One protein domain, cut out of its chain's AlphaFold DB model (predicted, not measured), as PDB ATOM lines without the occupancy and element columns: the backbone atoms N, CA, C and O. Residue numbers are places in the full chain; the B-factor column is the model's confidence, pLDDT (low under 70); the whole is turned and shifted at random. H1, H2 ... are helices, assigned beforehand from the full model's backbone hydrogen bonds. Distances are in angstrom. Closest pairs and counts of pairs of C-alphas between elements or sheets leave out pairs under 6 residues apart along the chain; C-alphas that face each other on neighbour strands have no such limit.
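What this domain is: This is residues 2 to 81 and 317 to 345 of the 345 residues of an uncharacterized protein of Valsa mali var. pyri (UniProt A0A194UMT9). The longest helix, H5, runs side by side with H2, and H4 runs along the opposite side of H2, making a row of three long helices with H2 in the middle. At one end H1 makes a corner with H2 and packs on residues 334 to 339 of H5, while H3 makes a corner with H2 at the other end of H2; residues 52 to 57, just after H3, stick out. The 109 printed residues hold five named helices, H1 to H5 in chain order, and no named strand: the class is all helix. The whole is loose, with a radius of gyration of the C-alphas of 17.1 A, and elongated, spanning 53 by 32 by 25 A.

Where its parts are: H5, residues 317 to 341, is 36.2 A long and ends at C-alpha 341 (219.100, 167.927, 216.008). H2, residues 16 to 35, measures 28.6 A, and H4, residues 63 to 79, 25.1 A. H1 is residues 5 to 14, beginning at C-alpha 5 (211.094, 178.067, 215.236); H3 is residues 37 to 51.

How they stand to each other: H2, the hub, touches H5 at a shallow tilt of 22 degrees, opposite ways; closest are C-alphas 28 and 320, 4.5 A apart. H2 also touches H4 at 22 degrees, opposite ways, C-alphas 27 and 70 being closest at 5.4 A. H4 and H5 are apart. H5, with residues 334 to 339 alone, touches H1 at a steep tilt of 62 degrees; C-alphas 8 and 339 are closest, 5.9 A. H2 and H3 touch only at the corner, closest at C-alphas 33 and 39, 5.2 A. In all five helices every O i to N i+4 pair is within hydrogen-bond range.

The domain as a whole: Residues 82 to 316 are not printed; C-alphas 81 and 317 are 24.6 A apart. The link H3 to H4 is long. Residues 2 to 3, 56 to 60 and 341 to 345 have pLDDT under 70.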
ATOM      1  N   PRO A   2     207.664 168.679 216.074       55.69
ATOM      2  CA  PRO A   2     208.529 169.589 215.324       55.69
ATOM      3  C   PRO A   2     208.980 170.709 216.266       55.69
ATOM      4  O   PRO A   2     208.150 171.275 216.978       55.69
ATOM      5  N   GLN A   3     210.287 170.969 216.332       65.06
ATOM      6  CA  GLN A   3     210.802 172.055 217.160       65.06
ATOM      7  C   GLN A   3     210.137 173.370 216.772       65.06
ATOM      8  O   GLN A   3     209.963 173.662 215.586       65.06
ATOM      9  N   SER A   4     209.776 174.169 217.775       83.94
ATOM     10  CA  SER A   4     209.305 175.523 217.510       83.94
ATOM     11  C   SER A   4     210.443 176.331 216.879       83.94
ATOM     12  O   SER A   4     211.595 176.245 217.312       83.94
ATOM     13  N   THR A   5     210.129 177.149 215.872       85.69
ATOM     14  CA  THR A   5     211.094 178.067 215.236       85.69
ATOM     15  C   THR A   5     211.808 178.949 216.268       85.69
ATOM     16  O   THR A   5     212.968 179.311 216.093       85.69
ATOM     17  N   LEU A   6     211.126 179.257 217.375       86.81
ATOM     18  CA  LEU A   6     211.668 180.005 218.504       86.81
ATOM     19  C   LEU A   6     212.782 179.237 219.231       86.81
ATOM     20  O   LEU A   6     213.818 179.819 219.529       86.81
ATOM     21  N   GLU A   7     212.630 177.934 219.470       86.75
ATOM     22  CA  GLU A   7     213.677 177.124 220.108       86.75
ATOM     23  C   GLU A   7     214.925 177.016 219.219       86.75
ATOM     24  O   GLU A   7     216.055 177.142 219.695       86.75
ATOM     25  N   GLN A   8     214.720 176.844 217.912       87.31
ATOM     26  CA  GLN A   8     215.802 176.846 216.931       87.31
ATOM     27  C   GLN A   8     216.537 178.195 216.911       87.31
ATOM     28  O   GLN A   8     217.769 178.223 216.890       87.31
ATOM     29  N   PHE A   9     215.793 179.302 216.987       87.62
ATOM     30  CA  PHE A   9     216.358 180.646 217.085       87.62
ATOM     31  C   PHE A   9     217.164 180.850 218.368       87.62
ATOM     32  O   PHE A   9     218.277 181.363 218.299       87.62
ATOM     33  N   ILE A  10     216.654 180.404 219.520       88.50
ATOM     34  CA  ILE A  10     217.376 180.495 220.797       88.50
ATOM     35  C   ILE A  10     218.700 179.735 220.714       88.50
ATOM     36  O   ILE A  10     219.736 180.288 221.074       88.50
ATOM     37  N   ARG A  11     218.703 178.499 220.199       87.12
ATOM     38  CA  ARG A  11     219.937 177.710 220.031       87.12
ATOM     39  C   ARG A  11     220.924 178.382 219.080       87.12
ATOM     40  O   ARG A  11     222.102 178.469 219.394       87.12
ATOM     41  N   PHE A  12     220.445 178.906 217.954       88.00
ATOM     42  CA  PHE A  12     221.292 179.634 217.013       88.00
ATOM     43  C   PHE A  12     221.887 180.912 217.625       88.00
ATOM     44  O   PHE A  12     223.071 181.180 217.460       88.00
ATOM     45  N   GLY A  13     221.077 181.694 218.340       85.88
ATOM     46  CA  GLY A  13     221.485 182.968 218.933       85.88
ATOM     47  C   GLY A  13     222.354 182.832 220.184       85.88
ATOM     48  O   GLY A  13     223.010 183.796 220.558       85.88
ATOM     49  N   THR A  14     222.374 181.660 220.823       89.56
ATOM     50  CA  THR A  14     223.221 181.369 221.995       89.56
ATOM     51  C   THR A  14     224.480 180.581 221.645       89.56
ATOM     52  O   THR A  14     225.406 180.512 222.451       89.56
ATOM     53  N   ASP A  15     224.549 180.019 220.440       90.56
ATOM     54  CA  ASP A  15     225.722 179.310 219.954       90.56
ATOM     55  C   ASP A  15     226.813 180.279 219.476       90.56
ATOM     56  O   ASP A  15     226.564 181.229 218.729       90.56
ATOM     57  N   ALA A  16     228.058 180.001 219.861       89.56
ATOM     58  CA  ALA A  16     229.206 180.828 219.502       89.56
ATOM     59  C   ALA A  16     229.406 180.940 217.979       89.56
ATOM     60  O   ALA A  16     229.796 182.001 217.484       89.56
ATOM     61  N   ALA A  17     229.138 179.872 217.216       87.25
ATOM     62  CA  ALA A  17     229.250 179.919 215.763       87.25
ATOM     63  C   ALA A  17     228.088 180.703 215.140       87.25
ATOM     64  O   ALA A  17     228.322 181.479 214.216       87.25
ATOM     65  N   GLY A  18     226.865 180.553 215.657       89.12
ATOM     66  CA  GLY A  18     225.713 181.359 215.241       89.12
ATOM     67  C   GLY A  18     225.945 182.860 215.441       89.12
ATOM     68  O   GLY A  18     225.820 183.637 214.489       89.12
ATOM     69  N   ILE A  19     226.393 183.265 216.634       91.81
ATOM     70  CA  ILE A  19     226.723 184.664 216.949       91.81
ATOM     71  C   ILE A  19     227.846 185.189 216.041       91.81
ATOM     72  O   ILE A  19     227.723 186.284 215.488       91.81
ATOM     73  N   GLU A  20     228.918 184.420 215.817       93.56
ATOM     74  CA  GLU A  20     229.999 184.827 214.903       93.56
ATOM     75  C   GLU A  20     229.478 185.112 213.489       93.56
ATOM     76  O   GLU A  20     229.886 186.106 212.881       93.56
ATOM     77  N   ARG A  21     228.536 184.305 212.977       93.06
ATOM     78  CA  ARG A  21     227.904 184.548 211.670       93.06
ATOM     79  C   ARG A  21     227.050 185.808 211.658       93.06
ATOM     80  O   ARG A  21     227.098 186.542 210.673       93.06
ATOM     81  N   VAL A  22     226.320 186.102 212.732       92.88
ATOM     82  CA  VAL A  22     225.555 187.357 212.852       92.88
ATOM     83  C   VAL A  22     226.497 188.561 212.821       92.88
ATOM     84  O   VAL A  22     226.283 189.493 212.046       92.88
ATOM     85  N   LEU A  23     227.592 188.512 213.582       95.06
ATOM     86  CA  LEU A  23     228.617 189.560 213.566       95.06
ATOM     87  C   LEU A  23     229.269 189.694 212.185       95.06
ATOM     88  O   LEU A  23     229.540 190.806 211.727       95.06
ATOM     89  N   ARG A  24     229.504 188.570 211.495       94.88
ATOM     90  CA  ARG A  24     230.061 188.561 210.137       94.88
ATOM     91  C   ARG A  24     229.100 189.212 209.148       94.88
ATOM     92  O   ARG A  24     229.553 189.998 208.319       94.88
ATOM     93  N   MET A  25     227.801 188.939 209.271       95.81
ATOM     94  CA  MET A  25     226.755 189.554 208.453       95.81
ATOM     95  C   MET A  25     226.694 191.065 208.686       95.81
ATOM     96  O   MET A  25     226.732 191.833 207.729       95.81
ATOM     97  N   ALA A  26     226.685 191.505 209.948       95.56
ATOM     98  CA  ALA A  26     226.690 192.925 210.296       95.56
ATOM     99  C   ALA A  26     227.925 193.650 209.733       95.56
ATOM    100  O   ALA A  26     227.804 194.723 209.140       95.56
ATOM    101  N   GLN A  27     229.110 193.041 209.843       95.44
ATOM    102  CA  GLN A  27     230.328 193.596 209.256       95.44
ATOM    103  C   GLN A  27     230.236 193.684 207.726       95.44
ATOM    104  O   GLN A  27     230.649 194.689 207.147       95.44
ATOM    105  N   ALA A  28     229.726 192.639 207.072       95.81
ATOM    106  CA  ALA A  28     229.609 192.585 205.620       95.81
ATOM    107  C   ALA A  28     228.636 193.654 205.093       95.81
ATOM    108  O   ALA A  28     228.961 194.364 204.145       95.81
ATOM    109  N   ILE A  29     227.497 193.848 205.767       94.62
ATOM    110  CA  ILE A  29     226.534 194.914 205.456       94.62
ATOM    111  C   ILE A  29     227.189 196.292 205.592       94.62
ATOM    112  O   ILE A  29     227.074 197.113 204.684       94.62
ATOM    113  N   LEU A  30     227.934 196.539 206.675       93.75
ATOM    114  CA  LEU A  30     228.664 197.799 206.833       93.75
ATOM    115  C   LEU A  30     229.695 198.018 205.721       93.75
ATOM    116  O   LEU A  30     229.844 199.145 205.264       93.75
ATOM    117  N   MET A  31     230.375 196.971 205.244       93.94
ATOM    118  CA  MET A  31     231.282 197.095 204.095       93.94
ATOM    119  C   MET A  31     230.550 197.547 202.829       93.94
ATOM    120  O   MET A  31     231.059 198.412 202.120       93.94
ATOM    121  N   VAL A  32     229.347 197.022 202.575       94.50
ATOM    122  CA  VAL A  32     228.516 197.447 201.438       94.50
ATOM    123  C   VAL A  32     228.062 198.898 201.605       94.50
ATOM    124  O   VAL A  32     228.233 199.690 200.678       94.50
ATOM    125  N   ILE A  33     227.564 199.276 202.787       92.06
ATOM    126  CA  ILE A  33     227.120 200.650 203.078       92.06
ATOM    127  C   ILE A  33     228.269 201.644 202.875       92.06
ATOM    128  O   ILE A  33     228.105 202.610 202.136       92.06
ATOM    129  N   ILE A  34     229.439 201.375 203.469       92.31
ATOM    130  CA  ILE A  34     230.626 202.247 203.399       92.31
ATOM    131  C   ILE A  34     231.161 202.359 201.963       92.31
ATOM    132  O   ILE A  34     231.721 203.386 201.594       92.31
ATOM    133  N   SER A  35     230.995 201.321 201.137       92.62
ATOM    134  CA  SER A  35     231.497 201.330 199.758       92.62
ATOM    135  C   SER A  35     230.740 202.268 198.816       92.62
ATOM    136  O   SER A  35     231.283 202.648 197.781       92.62
ATOM    137  N   GLN A  36     229.502 202.641 199.155       91.00
ATOM    138  CA  GLN A  36     228.640 203.460 198.306       91.00
ATOM    139  C   GLN A  36     228.320 204.789 199.005       91.00
ATOM    140  O   GLN A  36     227.625 204.779 200.026       91.00
ATOM    141  N   PRO A  37     228.736 205.944 198.450       89.56
ATOM    142  CA  PRO A  37     228.451 207.251 199.045       89.56
ATOM    143  C   PRO A  37     226.954 207.498 199.267       89.56
ATOM    144  O   PRO A  37     226.563 208.020 200.305       89.56
ATOM    145  N   LEU A  38     226.106 207.051 198.332       90.81
ATOM    146  CA  LEU A  38     224.648 207.149 198.451       90.81
ATOM    147  C   LEU A  38     224.111 206.377 199.664       90.81
ATOM    148  O   LEU A  38     223.337 206.927 200.442       90.81
ATOM    149  N   LEU A  39     224.546 205.126 199.854       88.25
ATOM    150  CA  LEU A  39     224.116 204.305 200.991       88.25
ATOM    151  C   LEU A  39     224.660 204.847 202.309       88.25
ATOM    152  O   LEU A  39     223.953 204.838 203.312       88.25
ATOM    153  N   THR A  40     225.898 205.338 202.305       88.75
ATOM    154  CA  THR A  40     226.504 205.972 203.475       88.75
ATOM    155  C   THR A  40     225.710 207.210 203.892       88.75
ATOM    156  O   THR A  40     225.328 207.314 205.055       88.75
ATOM    157  N   ASN A  41     225.396 208.108 202.954       88.50
ATOM    158  CA  ASN A  41     224.633 209.324 203.237       88.50
ATOM    159  C   ASN A  41     223.216 209.000 203.723       88.50
ATOM    160  O   ASN A  41     222.799 209.520 204.754       88.50
ATOM    161  N   ALA A  42     222.516 208.086 203.043       88.75
ATOM    162  CA  ALA A  42     221.182 207.650 203.447       88.75
ATOM    163  C   ALA A  42     221.182 206.997 204.841       88.75
ATOM    164  O   ALA A  42     220.283 207.239 205.642       88.75
ATOM    165  N   PHE A  43     222.201 206.194 205.163       87.12
ATOM    166  CA  PHE A  43     222.333 205.575 206.481       87.12
ATOM    167  C   PHE A  43     222.605 206.611 207.576       87.12
ATOM    168  O   PHE A  43     221.993 206.561 208.641       87.12
ATOM    169  N   VAL A  44     223.499 207.569 207.322       85.81
ATOM    170  CA  VAL A  44     223.787 208.663 208.259       85.81
ATOM    171  C   VAL A  44     222.545 209.518 208.500       85.81
ATOM    172  O   VAL A  44     222.254 209.856 209.647       85.81
ATOM    173  N   GLU A  45     221.786 209.821 207.449       85.25
ATOM    174  CA  GLU A  45     220.523 210.548 207.557       85.25
ATOM    175  C   GLU A  45     219.482 209.757 208.355       85.25
ATOM    176  O   GLU A  45     218.872 210.308 209.268       85.25
ATOM    177  N   LEU A  46     219.335 208.456 208.092       85.69
ATOM    178  CA  LEU A  46     218.442 207.575 208.846       85.69
ATOM    179  C   LEU A  46     218.792 207.558 210.342       85.69
ATOM    180  O   LEU A  46     217.907 207.694 211.188       85.69
ATOM    181  N   VAL A  47     220.080 207.430 210.680       84.12
ATOM    182  CA  VAL A  47     220.551 207.473 212.074       84.12
ATOM    183  C   VAL A  47     220.311 208.853 212.690       84.12
ATOM    184  O   VAL A  47     219.872 208.944 213.834       84.12
ATOM    185  N   SER A  48     220.550 209.927 211.933       81.44
ATOM    186  CA  SER A  48     220.258 211.292 212.374       81.44
ATOM    187  C   SER A  48     218.770 211.468 212.679       81.44
ATOM    188  O   SER A  48     218.431 211.965 213.749       81.44
ATOM    189  N   LEU A  49     217.879 211.004 211.797       83.38
ATOM    190  CA  LEU A  49     216.427 211.052 211.983       83.38
ATOM    191  C   LEU A  49     215.973 210.276 213.222       83.38
ATOM    192  O   LEU A  49     215.180 210.800 213.997       83.38
ATOM    193  N   GLY A  50     216.507 209.072 213.447       81.38
ATOM    194  CA  GLY A  50     216.211 208.295 214.653       81.38
ATOM    195  C   GLY A  50     216.688 208.981 215.939       81.38
ATOM    196  O   GLY A  50     215.982 208.978 216.945       81.38
ATOM    197  N   ASN A  51     217.858 209.624 215.902       80.94
ATOM    198  CA  ASN A  51     218.434 210.300 217.066       80.94
ATOM    199  C   ASN A  51     217.722 211.608 217.431       80.94
ATOM    200  O   ASN A  51     217.723 211.964 218.607       80.94
ATOM    201  N   LYS A  52     217.085 212.293 216.468       74.69
ATOM    202  CA  LYS A  52     216.395 213.582 216.687       74.69
ATOM    203  C   LYS A  52     215.338 213.543 217.792       74.69
ATOM    204  O   LYS A  52     215.082 214.571 218.404       74.69
ATOM    205  N   HIS A  53     214.716 212.390 218.033       72.94
ATOM    206  CA  HIS A  53     213.669 212.243 219.051       72.94
ATOM    207  C   HIS A  53     214.173 211.683 220.386       72.94
ATOM    208  O   HIS A  53     213.423 211.676 221.356       72.94
ATOM    209  N   LEU A  54     215.412 211.187 220.435       75.50
ATOM    210  CA  LEU A  54     215.958 210.468 221.590       75.50
ATOM    211  C   LEU A  54     217.038 211.261 222.335       75.50
ATOM    212  O   LEU A  54     217.232 211.031 223.525       75.50
ATOM    213  N   TRP A  55     217.746 212.168 221.656       74.81
ATOM    214  CA  TRP A  55     218.909 212.859 222.210       74.81
ATOM    215  C   TRP A  55     218.863 214.356 221.901       74.81
ATOM    216  O   TRP A  55     218.610 214.745 220.763       74.81
ATOM    217  N   GLU A  56     219.150 215.190 222.905       68.44
ATOM    218  CA  GLU A  56     219.208 216.655 222.762       68.44
ATOM    219  C   GLU A  56     220.405 217.112 221.914       68.44
ATOM    220  O   GLU A  56     220.320 218.104 221.192       68.44
ATOM    221  N   GLU A  57     221.507 216.355 221.938       67.88
ATOM    222  CA  GLU A  57     222.672 216.611 221.094       67.88
ATOM    223  C   GLU A  57     222.646 215.740 219.825       67.88
ATOM    224  O   GLU A  57     222.529 214.508 219.919       67.88
ATOM    225  N   PRO A  58     222.812 216.326 218.622       57.97
ATOM    226  CA  PRO A  58     222.846 215.571 217.380       57.97
ATOM    227  C   PRO A  58     224.117 214.718 217.319       57.97
ATOM    228  O   PRO A  58     225.177 215.152 216.872       57.97
ATOM    229  N   ARG A  59     224.006 213.452 217.732       66.00
ATOM    230  CA  ARG A  59     225.038 212.439 217.487       66.00
ATOM    231  C   ARG A  59     225.048 212.109 215.997       66.00
ATOM    232  O   ARG A  59     224.284 211.260 215.534       66.00
ATOM    233  N   VAL A  60     225.883 212.816 215.238       62.47
ATOM    234  CA  VAL A  60     226.052 212.585 213.800       62.47
ATOM    235  C   VAL A  60     226.901 211.332 213.607       62.47
ATOM    236  O   VAL A  60     228.077 211.298 213.971       62.47
ATOM    237  N   ALA A  61     226.312 210.289 213.026       71.94
ATOM    238  CA  ALA A  61     227.095 209.175 212.515       71.94
ATOM    239  C   ALA A  61     227.978 209.697 211.374       71.94
ATOM    240  O   ALA A  61     227.477 210.276 210.417       71.94
ATOM    241  N   ASN A  62     229.293 209.522 211.467       81.75
ATOM    242  CA  ASN A  62     230.211 209.863 210.384       81.75
ATOM    243  C   ASN A  62     230.848 208.595 209.800       81.75
ATOM    244  O   ASN A  62     230.814 207.518 210.401       81.75
ATOM    245  N   VAL A  63     231.447 208.719 208.615       84.19
ATOM    246  CA  VAL A  63     232.067 207.583 207.912       84.19
ATOM    247  C   VAL A  63     233.178 206.944 208.751       84.19
ATOM    248  O   VAL A  63     233.291 205.720 208.798       84.19
ATOM    249  N   GLY A  64     233.955 207.752 209.479       86.88
ATOM    250  CA  GLY A  64     234.996 207.265 210.388       86.88
ATOM    251  C   GLY A  64     234.446 206.359 211.494       86.88
ATOM    252  O   GLY A  64     235.004 205.296 211.756       86.88
ATOM    253  N   ALA A  65     233.306 206.715 212.088       87.69
ATOM    254  CA  ALA A  65     232.624 205.906 213.089       87.69
ATOM    255  C   ALA A  65     232.149 204.569 212.502       87.69
ATOM    256  O   ALA A  65     232.333 203.534 213.135       87.69
ATOM    257  N   LEU A  66     231.621 204.557 211.272       88.81
ATOM    258  CA  LEU A  66     231.231 203.314 210.589       88.81
ATOM    259  C   LEU A  66     232.437 202.404 210.322       88.81
ATOM    260  O   LEU A  66     232.360 201.193 210.538       88.81
ATOM    261  N   ILE A  67     233.570 202.979 209.907       90.12
ATOM    262  CA  ILE A  67     234.829 202.243 209.720       90.12
ATOM    263  C   ILE A  67     235.313 201.654 211.052       90.12
ATOM    264  O   ILE A  67     235.722 200.489 211.086       90.12
ATOM    265  N   ASN A  68     235.213 202.414 212.146       91.62
ATOM    266  CA  ASN A  68     235.573 201.951 213.485       91.62
ATOM    267  C   ASN A  68     234.660 200.813 213.953       91.62
ATOM    268  O   ASN A  68     235.165 199.785 214.399       91.62
ATOM    269  N   ILE A  69     233.338 200.935 213.788       92.19
ATOM    270  CA  ILE A  69     232.377 199.870 214.124       92.19
ATOM    271  C   ILE A  69     232.675 198.609 213.311       92.19
ATOM    272  O   ILE A  69     232.720 197.514 213.868       92.19
ATOM    273  N   ARG A  70     232.953 198.742 212.008       93.81
ATOM    274  CA  ARG A  70     233.376 197.614 211.165       93.81
ATOM    275  C   ARG A  70     234.630 196.933 211.729       93.81
ATOM    276  O   ARG A  70     234.690 195.705 211.755       93.81
ATOM    277  N   GLY A  71     235.614 197.714 212.178       92.06
ATOM    278  CA  GLY A  71     236.824 197.209 212.834       92.06
ATOM    279  C   GLY A  71     236.528 196.479 214.146       92.06
ATOM    280  O   GLY A  71     237.033 195.379 214.357       92.06
ATOM    281  N   GLN A  72     235.647 197.034 214.982       93.81
ATOM    282  CA  GLN A  72     235.224 196.421 216.244       93.81
ATOM    283  C   GLN A  72     234.454 195.116 216.027       93.81
ATOM    284  O   GLN A  72     234.708 194.139 216.722       93.81
ATOM    285  N   LEU A  73     233.579 195.039 215.020       94.81
ATOM    286  CA  LEU A  73     232.915 193.787 214.643       94.81
ATOM    287  C   LEU A  73     233.921 192.744 214.146       94.81
ATOM    288  O   LEU A  73     233.810 191.566 214.485       94.81
ATOM    289  N   ALA A  74     234.924 193.162 213.369       92.38
ATOM    290  CA  ALA A  74     235.989 192.265 212.932       92.38
ATOM    291  C   ALA A  74     236.771 191.706 214.122       92.38
ATOM    292  O   ALA A  74     237.005 190.500 214.169       92.38
ATOM    293  N   LEU A  75     237.114 192.563 215.086       93.81
ATOM    294  CA  LEU A  75     237.793 192.199 216.325       93.81
ATOM    295  C   LEU A  75     236.926 191.270 217.185       93.81
ATOM    296  O   LEU A  75     237.401 190.219 217.609       93.81
ATOM    297  N   ALA A  76     235.638 191.582 217.353       94.12
ATOM    298  CA  ALA A  76     234.690 190.770 218.110       94.12
ATOM    299  C   ALA A  76     234.641 189.319 217.603       94.12
ATOM    300  O   ALA A  76     234.686 188.373 218.388       94.12
ATOM    301  N   ARG A  77     234.641 189.124 216.277       93.88
ATOM    302  CA  ARG A  77     234.674 187.789 215.654       93.88
ATOM    303  C   ARG A  77     235.963 187.019 215.922       93.88
ATOM    304  O   ARG A  77     235.939 185.789 215.901       93.88
ATOM    305  N   ARG A  78     237.089 187.700 216.160       94.12
ATOM    306  CA  ARG A  78     238.355 187.031 216.506       94.12
ATOM    307  C   ARG A  78     238.271 186.355 217.870       94.12
ATOM    308  O   ARG A  78     238.758 185.237 218.005       94.12
ATOM    309  N   TYR A  79     237.577 186.955 218.841       92.69
ATOM    310  CA  TYR A  79     237.403 186.347 220.166       92.69
ATOM    311  C   TYR A  79     236.685 184.998 220.106       92.69
ATOM    312  O   TYR A  79     237.144 184.034 220.711       92.69
ATOM    313  N   PHE A  80     235.628 184.885 219.296       91.81
ATOM    314  CA  PHE A  80     234.912 183.616 219.092       91.81
ATOM    315  C   PHE A  80     235.753 182.535 218.396       91.81
ATOM    316  O   PHE A  80     235.336 181.380 218.305       91.81
ATOM    317  N   ARG A  81     236.933 182.889 217.872       91.69
ATOM    318  CA  ARG A  81     237.818 181.988 217.127       91.69
ATOM    319  C   ARG A  81     239.128 181.664 217.843       91.69
ATOM    320  O   ARG A  81     239.872 180.825 217.339       91.69
ATOM    321  N   GLY A 317     233.519 196.997 198.499       90.25
ATOM    322  CA  GLY A 317     232.073 196.819 198.389       90.25
ATOM    323  C   GLY A 317     231.719 195.425 197.896       90.25
ATOM    324  O   GLY A 317     230.955 194.716 198.550       90.25
ATOM    325  N   THR A 318     232.354 194.986 196.810       92.50
ATOM    326  CA  THR A 318     232.204 193.635 196.259       92.50
ATOM    327  C   THR A 318     232.628 192.571 197.268       92.50
ATOM    328  O   THR A 318     231.910 191.588 197.442       92.50
ATOM    329  N   VAL A 319     233.723 192.776 198.014       93.56
ATOM    330  CA  VAL A 319     234.090 191.884 199.133       93.56
ATOM    331  C   VAL A 319     232.964 191.813 200.171       93.56
ATOM    332  O   VAL A 319     232.625 190.724 200.629       93.56
ATOM    333  N   GLY A 320     232.343 192.949 200.507       93.25
ATOM    334  CA  GLY A 320     231.172 193.002 201.385       93.25
ATOM    335  C   GLY A 320     229.995 192.180 200.851       93.25
ATOM    336  O   GLY A 320     229.446 191.361 201.586       93.25
ATOM    337  N   VAL A 321     229.650 192.323 199.568       95.06
ATOM    338  CA  VAL A 321     228.567 191.554 198.925       95.06
ATOM    339  C   VAL A 321     228.865 190.055 198.938       95.06
ATOM    340  O   VAL A 321     228.011 189.262 199.338       95.06
ATOM    341  N   LEU A 322     230.082 189.655 198.559       95.06
ATOM    342  CA  LEU A 322     230.506 188.255 198.600       95.06
ATOM    343  C   LEU A 322     230.403 187.696 200.021       95.06
ATOM    344  O   LEU A 322     229.827 186.627 200.214       95.06
ATOM    345  N   MET A 323     230.860 188.452 201.024       94.81
ATOM    346  CA  MET A 323     230.730 188.065 202.426       94.81
ATOM    347  C   MET A 323     229.269 187.949 202.878       94.81
ATOM    348  O   MET A 323     228.975 187.047 203.658       94.81
ATOM    349  N   VAL A 324     228.345 188.798 202.414       96.38
ATOM    350  CA  VAL A 324     226.904 188.654 202.708       96.38
ATOM    351  C   VAL A 324     226.390 187.322 202.162       96.38
ATOM    352  O   VAL A 324     225.786 186.543 202.904       96.38
ATOM    353  N   VAL A 325     226.679 187.023 200.892       94.75
ATOM    354  CA  VAL A 325     226.232 185.786 200.235       94.75
ATOM    355  C   VAL A 325     226.800 184.555 200.942       94.75
ATOM    356  O   VAL A 325     226.044 183.647 201.292       94.75
ATOM    357  N   THR A 326     228.104 184.515 201.224       93.56
ATOM    358  CA  THR A 326     228.719 183.356 201.891       93.56
ATOM    359  C   THR A 326     228.267 183.202 203.336       93.56
ATOM    360  O   THR A 326     228.059 182.079 203.805       93.56
ATOM    361  N   THR A 327     228.032 184.307 204.045       94.38
ATOM    362  CA  THR A 327     227.498 184.266 205.413       94.38
ATOM    363  C   THR A 327     226.064 183.753 205.431       94.38
ATOM    364  O   THR A 327     225.725 182.957 206.300       94.38
ATOM    365  N   TYR A 328     225.236 184.127 204.453       93.12
ATOM    366  CA  TYR A 328     223.889 183.577 204.316       93.12
ATOM    367  C   TYR A 328     223.923 182.067 204.040       93.12
ATOM    368  O   TYR A 328     223.299 181.296 204.770       93.12
ATOM    369  N   LEU A 329     224.718 181.627 203.057       90.00
ATOM    370  CA  LEU A 329     224.843 180.208 202.703       90.00
ATOM    371  C   LEU A 329     225.325 179.353 203.884       90.00
ATOM    372  O   LEU A 329     224.761 178.294 204.155       90.00
ATOM    373  N   THR A 330     226.344 179.819 204.608       88.56
ATOM    374  CA  THR A 330     226.895 179.092 205.765       88.56
ATOM    375  C   THR A 330     226.031 179.223 207.020       88.56
ATOM    376  O   THR A 330     226.010 178.309 207.843       88.56
ATOM    377  N   GLY A 331     225.289 180.322 207.174       87.25
ATOM    378  CA  GLY A 331     224.307 180.508 208.242       87.25
ATOM    379  C   GLY A 331     223.126 179.551 208.100       87.25
ATOM    380  O   GLY A 331     222.712 178.947 209.090       87.25
ATOM    381  N   MET A 332     222.650 179.324 206.870       85.88
ATOM    382  CA  MET A 332     221.618 178.323 206.584       85.88
ATOM    383  C   MET A 332     222.048 176.909 206.980       85.88
ATOM    384  O   MET A 332     221.233 176.169 207.519       85.88
ATOM    385  N   ASP A 333     223.313 176.529 206.772       83.94
ATOM    386  CA  ASP A 333     223.807 175.206 207.181       83.94
ATOM    387  C   ASP A 333     223.741 175.010 208.700       83.94
ATOM    388  O   ASP A 333     223.385 173.934 209.178       83.94
ATOM    389  N   ILE A 334     224.091 176.043 209.468       84.81
ATOM    390  CA  ILE A 334     224.023 176.012 210.935       84.81
ATOM    391  C   ILE A 334     222.559 175.983 211.387       84.81
ATOM    392  O   ILE A 334     222.192 175.188 212.250       84.81
ATOM    393  N   TRP A 335     221.713 176.795 210.754       85.38
ATOM    394  CA  TRP A 335     220.278 176.804 211.004       85.38
ATOM    395  C   TRP A 335     219.659 175.419 210.768       85.38
ATOM    396  O   TRP A 335     219.031 174.864 211.669       85.38
ATOM    397  N   GLU A 336     219.896 174.811 209.600       85.00
ATOM    398  CA  GLU A 336     219.411 173.472 209.241       85.00
ATOM    399  C   GLU A 336     219.904 172.392 210.224       85.00
ATOM    400  O   GLU A 336     219.155 171.465 210.537       85.00
ATOM    401  N   ARG A 337     221.132 172.501 210.754       81.00
ATOM    402  CA  ARG A 337     221.647 171.578 211.784       81.00
ATOM    403  C   ARG A 337     220.827 171.648 213.066       81.00
ATOM    404  O   ARG A 337     220.333 170.615 213.509       81.00
ATOM    405  N   PHE A 338     220.601 172.847 213.601       81.00
ATOM    406  CA  PHE A 338     219.838 172.999 214.841       81.00
ATOM    407  C   PHE A 338     218.397 172.504 214.719       81.00
ATOM    408  O   PHE A 338     217.897 171.903 215.665       81.00
ATOM    409  N   GLY A 339     217.764 172.689 213.556       77.00
ATOM    410  CA  GLY A 339     216.414 172.176 213.306       77.00
ATOM    411  C   GLY A 339     216.351 170.649 213.191       77.00
ATOM    412  O   GLY A 339     215.360 170.039 213.588       77.00
ATOM    413  N   ASN A 340     217.410 170.008 212.688       71.25
ATOM    414  CA  ASN A 340     217.480 168.549 212.558       71.25
ATOM    415  C   ASN A 340     217.863 167.848 213.871       71.25
ATOM    416  O   ASN A 340     217.385 166.744 214.138       71.25
ATOM    417  N   ASP A 341     218.691 168.477 214.707       61.38
ATOM    418  CA  ASP A 341     219.100 167.927 216.008       61.38
ATOM    419  C   ASP A 341     217.932 167.854 217.006       61.38
ATOM    420  O   ASP A 341     217.936 167.029 217.918       61.38
ATOM    421  N   GLY A 342     216.895 168.669 216.804       54.69
ATOM    422  CA  GLY A 342     215.625 168.578 217.517       54.69
ATOM    423  C   GLY A 342     214.747 167.381 217.178       54.69
ATOM    424  O   GLY A 342     213.843 167.065 217.938       54.69
ATOM    425  N   VAL A 343     214.988 166.733 216.036       52.53
ATOM    426  CA  VAL A 343     214.207 165.577 215.560       52.53
ATOM    427  C   VAL A 343     214.851 164.250 215.988       52.53
ATOM    428  O   VAL A 343     214.211 163.205 215.931       52.53
ATOM    429  N   ARG A 344     216.128 164.275 216.400       48.97
ATOM    430  CA  ARG A 344     216.909 163.096 216.822       48.97
ATOM    431  C   ARG A 344     216.953 162.867 218.338       48.97
ATOM    432  O   ARG A 344     217.555 161.882 218.760       48.97
ATOM    433  N   LYS A 345     216.352 163.757 219.127       41.94
ATOM    434  CA  LYS A 345     216.031 163.542 220.544       41.94
ATOM    435  C   LYS A 345     214.543 163.257 220.654       41.94
ATOM    436  O   LYS A 345     214.194 162.408 221.497       41.94
TER     437      LYS A 345